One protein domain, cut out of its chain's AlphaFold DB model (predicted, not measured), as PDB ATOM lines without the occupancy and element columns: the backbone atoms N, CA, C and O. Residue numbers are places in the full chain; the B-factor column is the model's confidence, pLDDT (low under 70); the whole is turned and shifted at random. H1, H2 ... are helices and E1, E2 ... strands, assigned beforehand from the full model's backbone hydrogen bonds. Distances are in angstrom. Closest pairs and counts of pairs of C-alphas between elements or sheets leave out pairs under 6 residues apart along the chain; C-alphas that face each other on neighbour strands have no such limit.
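This is residues 25 to 89 of the 100 residues of the protein "NusG_II domain-containing protein" of Firmicutes bacterium CAG:341 (UniProt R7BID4). This is a small sandwich: a three-strand sheet, E1 E2 E3, partly covered on one face by the hairpin E4 E5, whose strands run nearly along its own. The one-turn helix H1 lies at the E3 side, in the stretch that crosses from one sheet to the other. The 65 printed residues hold E1, E2, E3, H1, E4 and E5 in that order; both sheets are antiparallel, the larger in the order E1 - E2 - E3, and the class is mostly strand. The whole is compact, with a radius of gyration of the C-alphas of 11.3 A, and elongated, spanning 31 by 19 by 18 A.

E1, residues 29 to 34, begins with C-alpha 29 at (-35.444, 50.839, 26.477) and is 16.4 A long. E2, residues 40 to 47, is 19.9 A, and E3, residues 50 to 56, 17.7 A. H1 is residues 62 to 65, 5.1 A, and E4 residues 75 to 78, 10.0 A. E5, residues 83 to 88, is 15.8 A and ends with C-alpha 88 at (-36.129, 51.740, 43.096).

E1, E2 and E3 form a meander, each strand the antiparallel neighbour of the one before; N 31 and O 44 are 2.8 A apart, N 45 and O 52 2.8 A. In the hairpin E4 and E5, N 76 and O 85 are 2.8 A apart. The sheets face each other at 10.4 A, centre to centre, their strands at 17 degrees. H1 is on the larger sheet at a height of 5.4 A; its closest C-alphas to E3 are Lys 64 and Met 53, 4.9 A. H1 is too short for any O i to N i+4 pair; its one O i to N i+3 pair is within range.

The farthest C-alphas, Asn 37 and Lys 71, are 32.7 A apart. The printed part has no cut and no long link; no printed residue is under 70 in pLDDT.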
ATOM      1  N   LEU A  25     -38.651  52.938  34.614       91.44
ATOM      2  CA  LEU A  25     -39.172  51.573  34.471       91.44
ATOM      3  C   LEU A  25     -40.372  51.530  33.510       91.44
ATOM      4  O   LEU A  25     -40.619  50.510  32.867       91.44
ATOM      5  N   ASN A  26     -41.092  52.646  33.369       89.62
ATOM      6  CA  ASN A  26     -42.276  52.755  32.521       89.62
ATOM      7  C   ASN A  26     -41.941  53.040  31.051       89.62
ATOM      8  O   ASN A  26     -42.852  53.159  30.230       89.62
ATOM      9  N   LYS A  27     -40.653  53.165  30.701       92.50
ATOM     10  CA  LYS A  27     -40.206  53.398  29.325       92.50
ATOM     11  C   LYS A  27     -39.383  52.226  28.824       92.50
ATOM     12  O   LYS A  27     -38.279  51.963  29.300       92.50
ATOM     13  N   ASP A  28     -39.912  51.574  27.795       96.06
ATOM     14  CA  ASP A  28     -39.207  50.515  27.087       96.06
ATOM     15  C   ASP A  28     -37.884  51.049  26.521       96.06
ATOM     16  O   ASP A  28     -37.860  51.988  25.722       96.06
ATOM     17  N   CYS A  29     -36.770  50.451  26.938       96.06
ATOM     18  CA  CYS A  29     -35.444  50.839  26.477       96.06
ATOM     19  C   CYS A  29     -34.432  49.697  26.618       96.06
ATOM     20  O   CYS A  29     -34.675  48.677  27.266       96.06
ATOM     21  N   VAL A  30     -33.278  49.873  25.978       96.94
ATOM     22  CA  VAL A  30     -32.130  48.976  26.097       96.94
ATOM     23  C   VAL A  30     -30.925  49.814  26.494       96.94
ATOM     24  O   VAL A  30     -30.637  50.821  25.852       96.94
ATOM     25  N   TYR A  31     -30.234  49.394  27.548       97.12
ATOM     26  CA  TYR A  31     -29.061  50.068  28.083       97.12
ATOM     27  C   TYR A  31     -27.860  49.127  28.069       97.12
ATOM     28  O   TYR A  31     -27.912  48.027  28.624       97.12
ATOM     29  N   ASN A  32     -26.777  49.562  27.427       97.62
ATOM     30  CA  ASN A  32     -25.516  48.832  27.389       97.62
ATOM     31  C   ASN A  32     -24.585  49.360  28.478       97.62
ATOM     32  O   ASN A  32     -24.368  50.566  28.584       97.62
ATOM     33  N   VAL A  33     -24.018  48.439  29.247       95.81
ATOM     34  CA  VAL A  33     -22.948  48.699  30.202       95.81
ATOM     35  C   VAL A  33     -21.631  48.310  29.548       95.81
ATOM     36  O   VAL A  33     -21.525  47.234  28.950       95.81
ATOM     37  N   TYR A  34     -20.644  49.192  29.663       95.31
ATOM     38  CA  TYR A  34     -19.335  49.039  29.042       95.31
ATOM     39  C   TYR A  34     -18.285  48.734  30.110       95.31
ATOM     40  O   TYR A  34     -18.397  49.194  31.243       95.31
ATOM     41  N   ASN A  35     -17.286  47.927  29.778       93.12
ATOM     42  CA  ASN A  35     -16.114  47.730  30.631       93.12
ATOM     43  C   ASN A  35     -15.061  48.827  30.380       93.12
ATOM     44  O   ASN A  35     -15.216  49.666  29.491       93.12
ATOM     45  N   ASP A  36     -13.962  48.792  31.133       90.38
ATOM     46  CA  ASP A  36     -12.856  49.753  31.007       90.38
ATOM     47  C   ASP A  36     -12.174  49.744  29.624       90.38
ATOM     48  O   ASP A  36     -11.534  50.722  29.243       90.38
ATOM     49  N   ASN A  37     -12.331  48.663  28.848       92.38
ATOM     50  CA  ASN A  37     -11.807  48.553  27.482       92.38
ATOM     51  C   ASN A  37     -12.752  49.167  26.431       92.38
ATOM     52  O   ASN A  37     -12.386  49.256  25.261       92.38
ATOM     53  N   GLY A  38     -13.957  49.590  26.828       93.31
ATOM     54  CA  GLY A  38     -14.988  50.114  25.931       93.31
ATOM     55  C   GLY A  38     -15.862  49.042  25.270       93.31
ATOM     56  O   GLY A  38     -16.711  49.381  24.446       93.31
ATOM     57  N   ASP A  39     -15.705  47.769  25.638       95.50
ATOM     58  CA  ASP A  39     -16.556  46.683  25.151       95.50
ATOM     59  C   ASP A  39     -17.830  46.565  25.990       95.50
ATOM     60  O   ASP A  39     -17.840  46.831  27.193       95.50
ATOM     61  N   ILE A  40     -18.919  46.105  25.369       95.88
ATOM     62  CA  ILE A  40     -20.173  45.830  26.079       95.88
ATOM     63  C   ILE A  40     -19.977  44.603  26.973       95.88
ATOM     64  O   ILE A  40     -19.778  43.498  26.472       95.88
ATOM     65  N   CYS A  41     -20.109  44.775  28.288       95.69
ATOM     66  CA  CYS A  41     -20.026  43.677  29.252       95.69
ATOM     67  C   CYS A  41     -21.411  43.174  29.682       95.69
ATOM     68  O   CYS A  41     -21.609  41.976  29.889       95.69
ATOM     69  N   ASN A  42     -22.413  44.055  29.754       96.88
ATOM     70  CA  ASN A  42     -23.795  43.701  30.076       96.88
ATOM     71  C   ASN A  42     -24.779  44.531  29.246       96.88
ATOM     72  O   ASN A  42     -24.535  45.698  28.962       96.88
ATOM     73  N   THR A  43     -25.934  43.951  28.922       97.00
ATOM     74  CA  THR A  43     -27.057  44.696  28.336       97.00
ATOM     75  C   THR A  43     -28.315  44.449  29.143       97.00
ATOM     76  O   THR A  43     -28.723  43.303  29.367       97.00
ATOM     77  N   VAL A  44     -28.949  45.545  29.536       96.69
ATOM     78  CA  VAL A  44     -30.191  45.585  30.298       96.69
ATOM     79  C   VAL A  44     -31.314  46.003  29.364       96.69
ATOM     80  O   VAL A  44     -31.170  46.944  28.589       96.69
ATOM     81  N   GLN A  45     -32.438  45.306  29.435       97.50
ATOM     82  CA  GLN A  45     -33.661  45.666  28.738       97.50
ATOM     83  C   GLN A  45     -34.733  46.008  29.761       97.50
ATOM     84  O   GLN A  45     -35.004  45.217  30.665       97.50
ATOM     85  N   ILE A  46     -35.365  47.156  29.563       96.50
ATOM     86  CA  ILE A  46     -36.623  47.515  30.198       96.50
ATOM     87  C   ILE A  46     -37.716  47.298  29.162       96.50
ATOM     88  O   ILE A  46     -37.623  47.808  28.044       96.50
ATOM     89  N   LYS A  47     -38.718  46.492  29.504       95.62
ATOM     90  CA  LYS A  47     -39.862  46.228  28.635       95.62
ATOM     91  C   LYS A  47     -41.112  45.937  29.452       95.62
ATOM     92  O   LYS A  47     -41.083  45.058  30.310       95.62
ATOM     93  N   ASN A  48     -42.216  46.620  29.151       93.50
ATOM     94  CA  ASN A  48     -43.507  46.448  29.830       93.50
ATOM     95  C   ASN A  48     -43.414  46.590  31.365       93.50
ATOM     96  O   ASN A  48     -44.001  45.789  32.095       93.50
ATOM     97  N   GLY A  49     -42.641  47.561  31.864       91.38
ATOM     98  CA  GLY A  49     -42.490  47.775  33.309       91.38
ATOM     99  C   GLY A  49     -41.594  46.750  34.011       91.38
ATOM    100  O   GLY A  49     -41.692  46.571  35.223       91.38
ATOM    101  N   LYS A  50     -40.764  46.016  33.261       93.75
ATOM    102  CA  LYS A  50     -39.907  44.956  33.798       93.75
ATOM    103  C   LYS A  50     -38.491  45.073  33.280       93.75
ATOM    104  O   LYS A  50     -38.277  45.413  32.120       93.75
ATOM    105  N   VAL A  51     -37.541  44.722  34.132       95.94
ATOM    106  CA  VAL A  51     -36.112  44.762  33.844       95.94
ATOM    107  C   VAL A  51     -35.588  43.353  33.663       95.94
ATOM    108  O   VAL A  51     -35.858  42.470  34.477       95.94
ATOM    109  N   LYS A  52     -34.797  43.138  32.617       96.38
ATOM    110  CA  LYS A  52     -34.115  41.873  32.366       96.38
ATOM    111  C   LYS A  52     -32.711  42.120  31.846       96.38
ATOM    112  O   LYS A  52     -32.503  42.959  30.973       96.38
ATOM    113  N   MET A  53     -31.750  41.334  32.318       96.06
ATOM    114  CA  MET A  53     -30.431  41.296  31.700       96.06
ATOM    115  C   MET A  53     -30.466  40.366  30.481       96.06
ATOM    116  O   MET A  53     -30.612  39.153  30.614       96.06
ATOM    117  N   ILE A  54     -30.367  40.935  29.280       96.38
ATOM    118  CA  ILE A  54     -30.458  40.179  28.019       96.38
ATOM    119  C   ILE A  54     -29.088  39.723  27.507       96.38
ATOM    120  O   ILE A  54     -28.996  38.727  26.783       96.38
ATOM    121  N   TYR A  55     -28.019  40.395  27.938       96.31
ATOM    122  CA  TYR A  55     -26.642  40.047  27.613       96.31
ATOM    123  C   TYR A  55     -25.732  40.216  28.830       96.31
ATOM    124  O   TYR A  55     -25.906  41.128  29.638       96.31
ATOM    125  N   ALA A  56     -24.756  39.322  28.931       94.94
ATOM    126  CA  ALA A  56     -23.625  39.407  29.839       94.94
ATOM    127  C   ALA A  56     -22.464  38.660  29.178       94.94
ATOM    128  O   ALA A  56     -22.696  37.563  28.658       94.94
ATOM    129  N   ASP A  57     -21.248  39.192  29.190       93.25
ATOM    130  CA  ASP A  57     -20.033  38.540  28.673       93.25
ATOM    131  C   ASP A  57     -19.379  37.595  29.705       93.25
ATOM    132  O   ASP A  57     -18.710  36.637  29.318       93.25
ATOM    133  N   CYS A  58     -19.721  37.728  30.990       91.12
ATOM    134  CA  CYS A  58     -19.210  36.909  32.093       91.12
ATOM    135  C   CYS A  58     -19.425  35.392  31.919       91.12
ATOM    136  O   CYS A  58     -20.369  34.946  31.267       91.12
ATOM    137  N   LYS A  59     -18.568  34.571  32.530       88.94
ATOM    138  CA  LYS A  59     -18.587  33.107  32.362       88.94
ATOM    139  C   LYS A  59     -19.860  32.449  32.901       88.94
ATOM    140  O   LYS A  59     -20.408  31.561  32.255       88.94
ATOM    141  N   ASP A  60     -20.333  32.899  34.060       88.06
ATOM    142  CA  ASP A  60     -21.380  32.193  34.808       88.06
ATOM    143  C   ASP A  60     -22.784  32.445  34.251       88.06
ATOM    144  O   ASP A  60     -23.693  31.644  34.458       88.06
ATOM    145  N   LYS A  61     -22.981  33.573  33.548       88.69
ATOM    146  CA  LYS A  61     -24.264  34.003  32.959       88.69
ATOM    147  C   LYS A  61     -25.455  33.976  33.938       88.69
ATOM    148  O   LYS A  61     -26.602  34.017  33.496       88.69
ATOM    149  N   ILE A  62     -25.212  33.948  35.254       89.06
ATOM    150  CA  ILE A  62     -26.251  33.844  36.295       89.06
ATOM    151  C   ILE A  62     -27.231  35.012  36.184       89.06
ATOM    152  O   ILE A  62     -28.438  34.805  36.139       89.06
ATOM    153  N   CYS A  63     -26.709  36.231  36.047       87.31
ATOM    154  CA  CYS A  63     -27.494  37.451  35.881       87.31
ATOM    155  C   CYS A  63     -28.391  37.435  34.630       87.31
ATOM    156  O   CYS A  63     -29.541  37.856  34.695       87.31
ATOM    157  N   LYS A  64     -27.909  36.887  33.507       92.00
ATOM    158  CA  LYS A  64     -28.693  36.717  32.271       92.00
ATOM    159  C   LYS A  64     -29.825  35.698  32.451       92.00
ATOM    160  O   LYS A  64     -30.907  35.854  31.889       92.00
ATOM    161  N   ASN A  65     -29.561  34.642  33.216       90.38
ATOM    162  CA  ASN A  65     -30.530  33.589  33.514       90.38
ATOM    163  C   ASN A  65     -31.492  33.975  34.648       90.38
ATOM    164  O   ASN A  65     -32.460  33.254  34.901       90.38
ATOM    165  N   HIS A  66     -31.238  35.096  35.327       92.62
ATOM    166  CA  HIS A  66     -32.114  35.617  36.361       92.62
ATOM    167  C   HIS A  66     -33.483  35.980  35.776       92.62
ATOM    168  O   HIS A  66     -33.623  36.352  34.605       92.62
ATOM    169  N   LYS A  67     -34.518  35.866  36.610       93.19
ATOM    170  CA  LYS A  67     -35.865  36.291  36.235       93.19
ATOM    171  C   LYS A  67     -35.908  37.807  36.057       93.19
ATOM    172  O   LYS A  67     -35.109  38.544  36.630       93.19
ATOM    173  N   GLU A  68     -36.858  38.253  35.248       94.38
ATOM    174  CA  GLU A  68     -37.190  39.669  35.160       94.38
ATOM    175  C   GLU A  68     -37.653  40.205  36.522       94.38
ATOM    176  O   GLU A  68     -38.353  39.506  37.257       94.38
ATOM    177  N   ILE A  69     -37.252  41.433  36.837       94.31
ATOM    178  CA  ILE A  69     -37.583  42.128  38.086       94.31
ATOM    179  C   ILE A  69     -38.439  43.361  37.787       94.31
ATOM    180  O   ILE A  69     -38.381  43.914  36.689       94.31
ATOM    181  N   SER A  70     -39.270  43.780  38.738       91.69
ATOM    182  CA  SER A  70     -40.194  44.920  38.555       91.69
ATOM    183  C   SER A  70     -40.631  45.597  39.854       91.69
ATOM    184  O   SER A  70     -41.236  46.670  39.826       91.69
ATOM    185  N   LYS A  71     -40.364  44.980  41.003       89.31
ATOM    186  CA  LYS A  71     -40.745  45.493  42.317       89.31
ATOM    187  C   LYS A  71     -39.577  46.243  42.935       89.31
ATOM    188  O   LYS A  71     -38.426  45.865  42.736       89.31
ATOM    189  N   SER A  72     -39.879  47.267  43.728       87.19
ATOM    190  CA  SER A  72     -38.859  47.976  44.500       87.19
ATOM    191  C   SER A  72     -38.028  47.013  45.354       87.19
ATOM    192  O   SER A  72     -38.576  46.072  45.932       87.19
ATOM    193  N   ASN A  73     -36.726  47.284  45.455       85.44
ATOM    194  CA  ASN A  73     -35.713  46.477  46.148       85.44
ATOM    195  C   ASN A  73     -35.385  45.121  45.499       85.44
ATOM    196  O   ASN A  73     -34.573  44.374  46.039       85.44
ATOM    197  N   GLU A  74     -35.967  44.781  44.344       92.88
ATOM    198  CA  GLU A  74     -35.436  43.681  43.538       92.88
ATOM    199  C   GLU A  74     -34.173  44.135  42.801       92.88
ATOM    200  O   GLU A  74     -34.114  45.255  42.280       92.88
ATOM    201  N   SER A  75     -33.181  43.245  42.713       94.06
ATOM    202  CA  SER A  75     -31.945  43.511  41.986       94.06
ATOM    203  C   SER A  75     -31.464  42.326  41.146       94.06
ATOM    204  O   SER A  75     -31.800  41.165  41.390       94.06
ATOM    205  N   ILE A  76     -30.686  42.634  40.107       95.50
ATOM    206  CA  ILE A  76     -29.927  41.676  39.300       95.50
ATOM    207  C   ILE A  76     -28.459  42.072  39.401       95.50
ATOM    208  O   ILE A  76     -28.065  43.139  38.932       95.50
ATOM    209  N   ILE A  77     -27.643  41.184  39.966       94.75
ATOM    210  CA  ILE A  77     -26.219  41.436  40.199       94.75
ATOM    211  C   ILE A  77     -25.380  40.547  39.280       94.75
ATOM    212  O   ILE A  77     -25.550  39.328  39.215       94.75
ATOM    213  N   CYS A  78     -24.437  41.160  38.574       95.00
ATOM    214  CA  CYS A  78     -23.385  40.497  37.822       95.00
ATOM    215  C   CYS A  78     -22.053  40.694  38.551       95.00
ATOM    216  O   CYS A  78     -21.315  41.633  38.263       95.00
ATOM    217  N   LEU A  79     -21.739  39.794  39.487       94.00
ATOM    218  CA  LEU A  79     -20.522  39.884  40.304       94.00
ATOM    219  C   LEU A  79     -19.221  39.984  39.481       94.00
ATOM    220  O   LEU A  79     -18.413  40.853  39.804       94.00
ATOM    221  N   PRO A  80     -19.002  39.190  38.408       93.88
ATOM    222  CA  PRO A  80     -17.748  39.257  37.650       93.88
ATOM    223  C   PRO A  80     -17.511  40.618  36.985       93.88
ATOM    224  O   PRO A  80     -16.384  41.101  36.960       93.88
ATOM    225  N   ASN A  81     -18.585  41.249  36.502       93.56
ATOM    226  CA  ASN A  81     -18.529  42.549  35.831       93.56
ATOM    227  C   ASN A  81     -18.792  43.715  36.795       93.56
ATOM    228  O   ASN A  81     -18.764  44.870  36.377       93.56
ATOM    229  N   LYS A  82     -19.067  43.408  38.072       95.19
ATOM    230  CA  LYS A  82     -19.439  44.352  39.134       95.19
ATOM    231  C   LYS A  82     -20.589  45.277  38.731       95.19
ATOM    232  O   LYS A  82     -20.566  46.458  39.066       95.19
ATOM    233  N   VAL A  83     -21.555  44.739  37.985       95.88
ATOM    234  CA  VAL A  83     -22.759  45.461  37.550       95.88
ATOM    235  C   VAL A  83     -23.915  45.098  38.464       95.88
ATOM    236  O   VAL A  83     -24.186  43.913  38.663       95.88
ATOM    237  N   GLU A  84     -24.622  46.097  38.966       96.06
ATOM    238  CA  GLU A  84     -25.814  45.939  39.792       96.06
ATOM    239  C   GLU A  84     -26.968  46.744  39.198       96.06
ATOM    240  O   GLU A  84     -26.830  47.921  38.868       96.06
ATOM    241  N   ILE A  85     -28.099  46.066  39.005       96.00
ATOM    242  CA  ILE A  85     -29.325  46.647  38.469       96.00
ATOM    243  C   ILE A  85     -30.388  46.560  39.547       96.00
ATOM    244  O   ILE A  85     -30.798  45.448  39.875       96.00
ATOM    245  N   THR A  86     -30.865  47.694  40.043       94.94
ATOM    246  CA  THR A  86     -31.795  47.736  41.179       94.94
ATOM    247  C   THR A  86     -33.041  48.520  40.816       94.94
ATOM    248  O   THR A  86     -32.968  49.635  40.302       94.94
ATOM    249  N   VAL A  87     -34.211  47.944  41.078       93.69
ATOM    250  CA  VAL A  87     -35.482  48.650  40.914       93.69
ATOM    251  C   VAL A  87     -35.748  49.469  42.175       93.69
ATOM    252  O   VAL A  87     -35.828  48.927  43.277       93.69
ATOM    253  N   ILE A  88     -35.898  50.781  42.010       90.19
ATOM    254  CA  ILE A  88     -36.129  51.740  43.096       90.19
ATOM    255  C   ILE A  88     -37.457  52.480  42.886       90.19
ATOM    256  O   ILE A  88     -37.946  52.629  41.763       90.19
ATOM    257  N   SER A  89     -38.045  52.963  43.975       84.62
ATOM    258  CA  SER A  89     -39.241  53.816  43.966       84.62
ATOM    259  C   SER A  89     -38.899  55.214  44.481       84.62
ATOM    260  O   SER A  89     -38.125  55.339  45.424       84.62
TER     261      SER A  89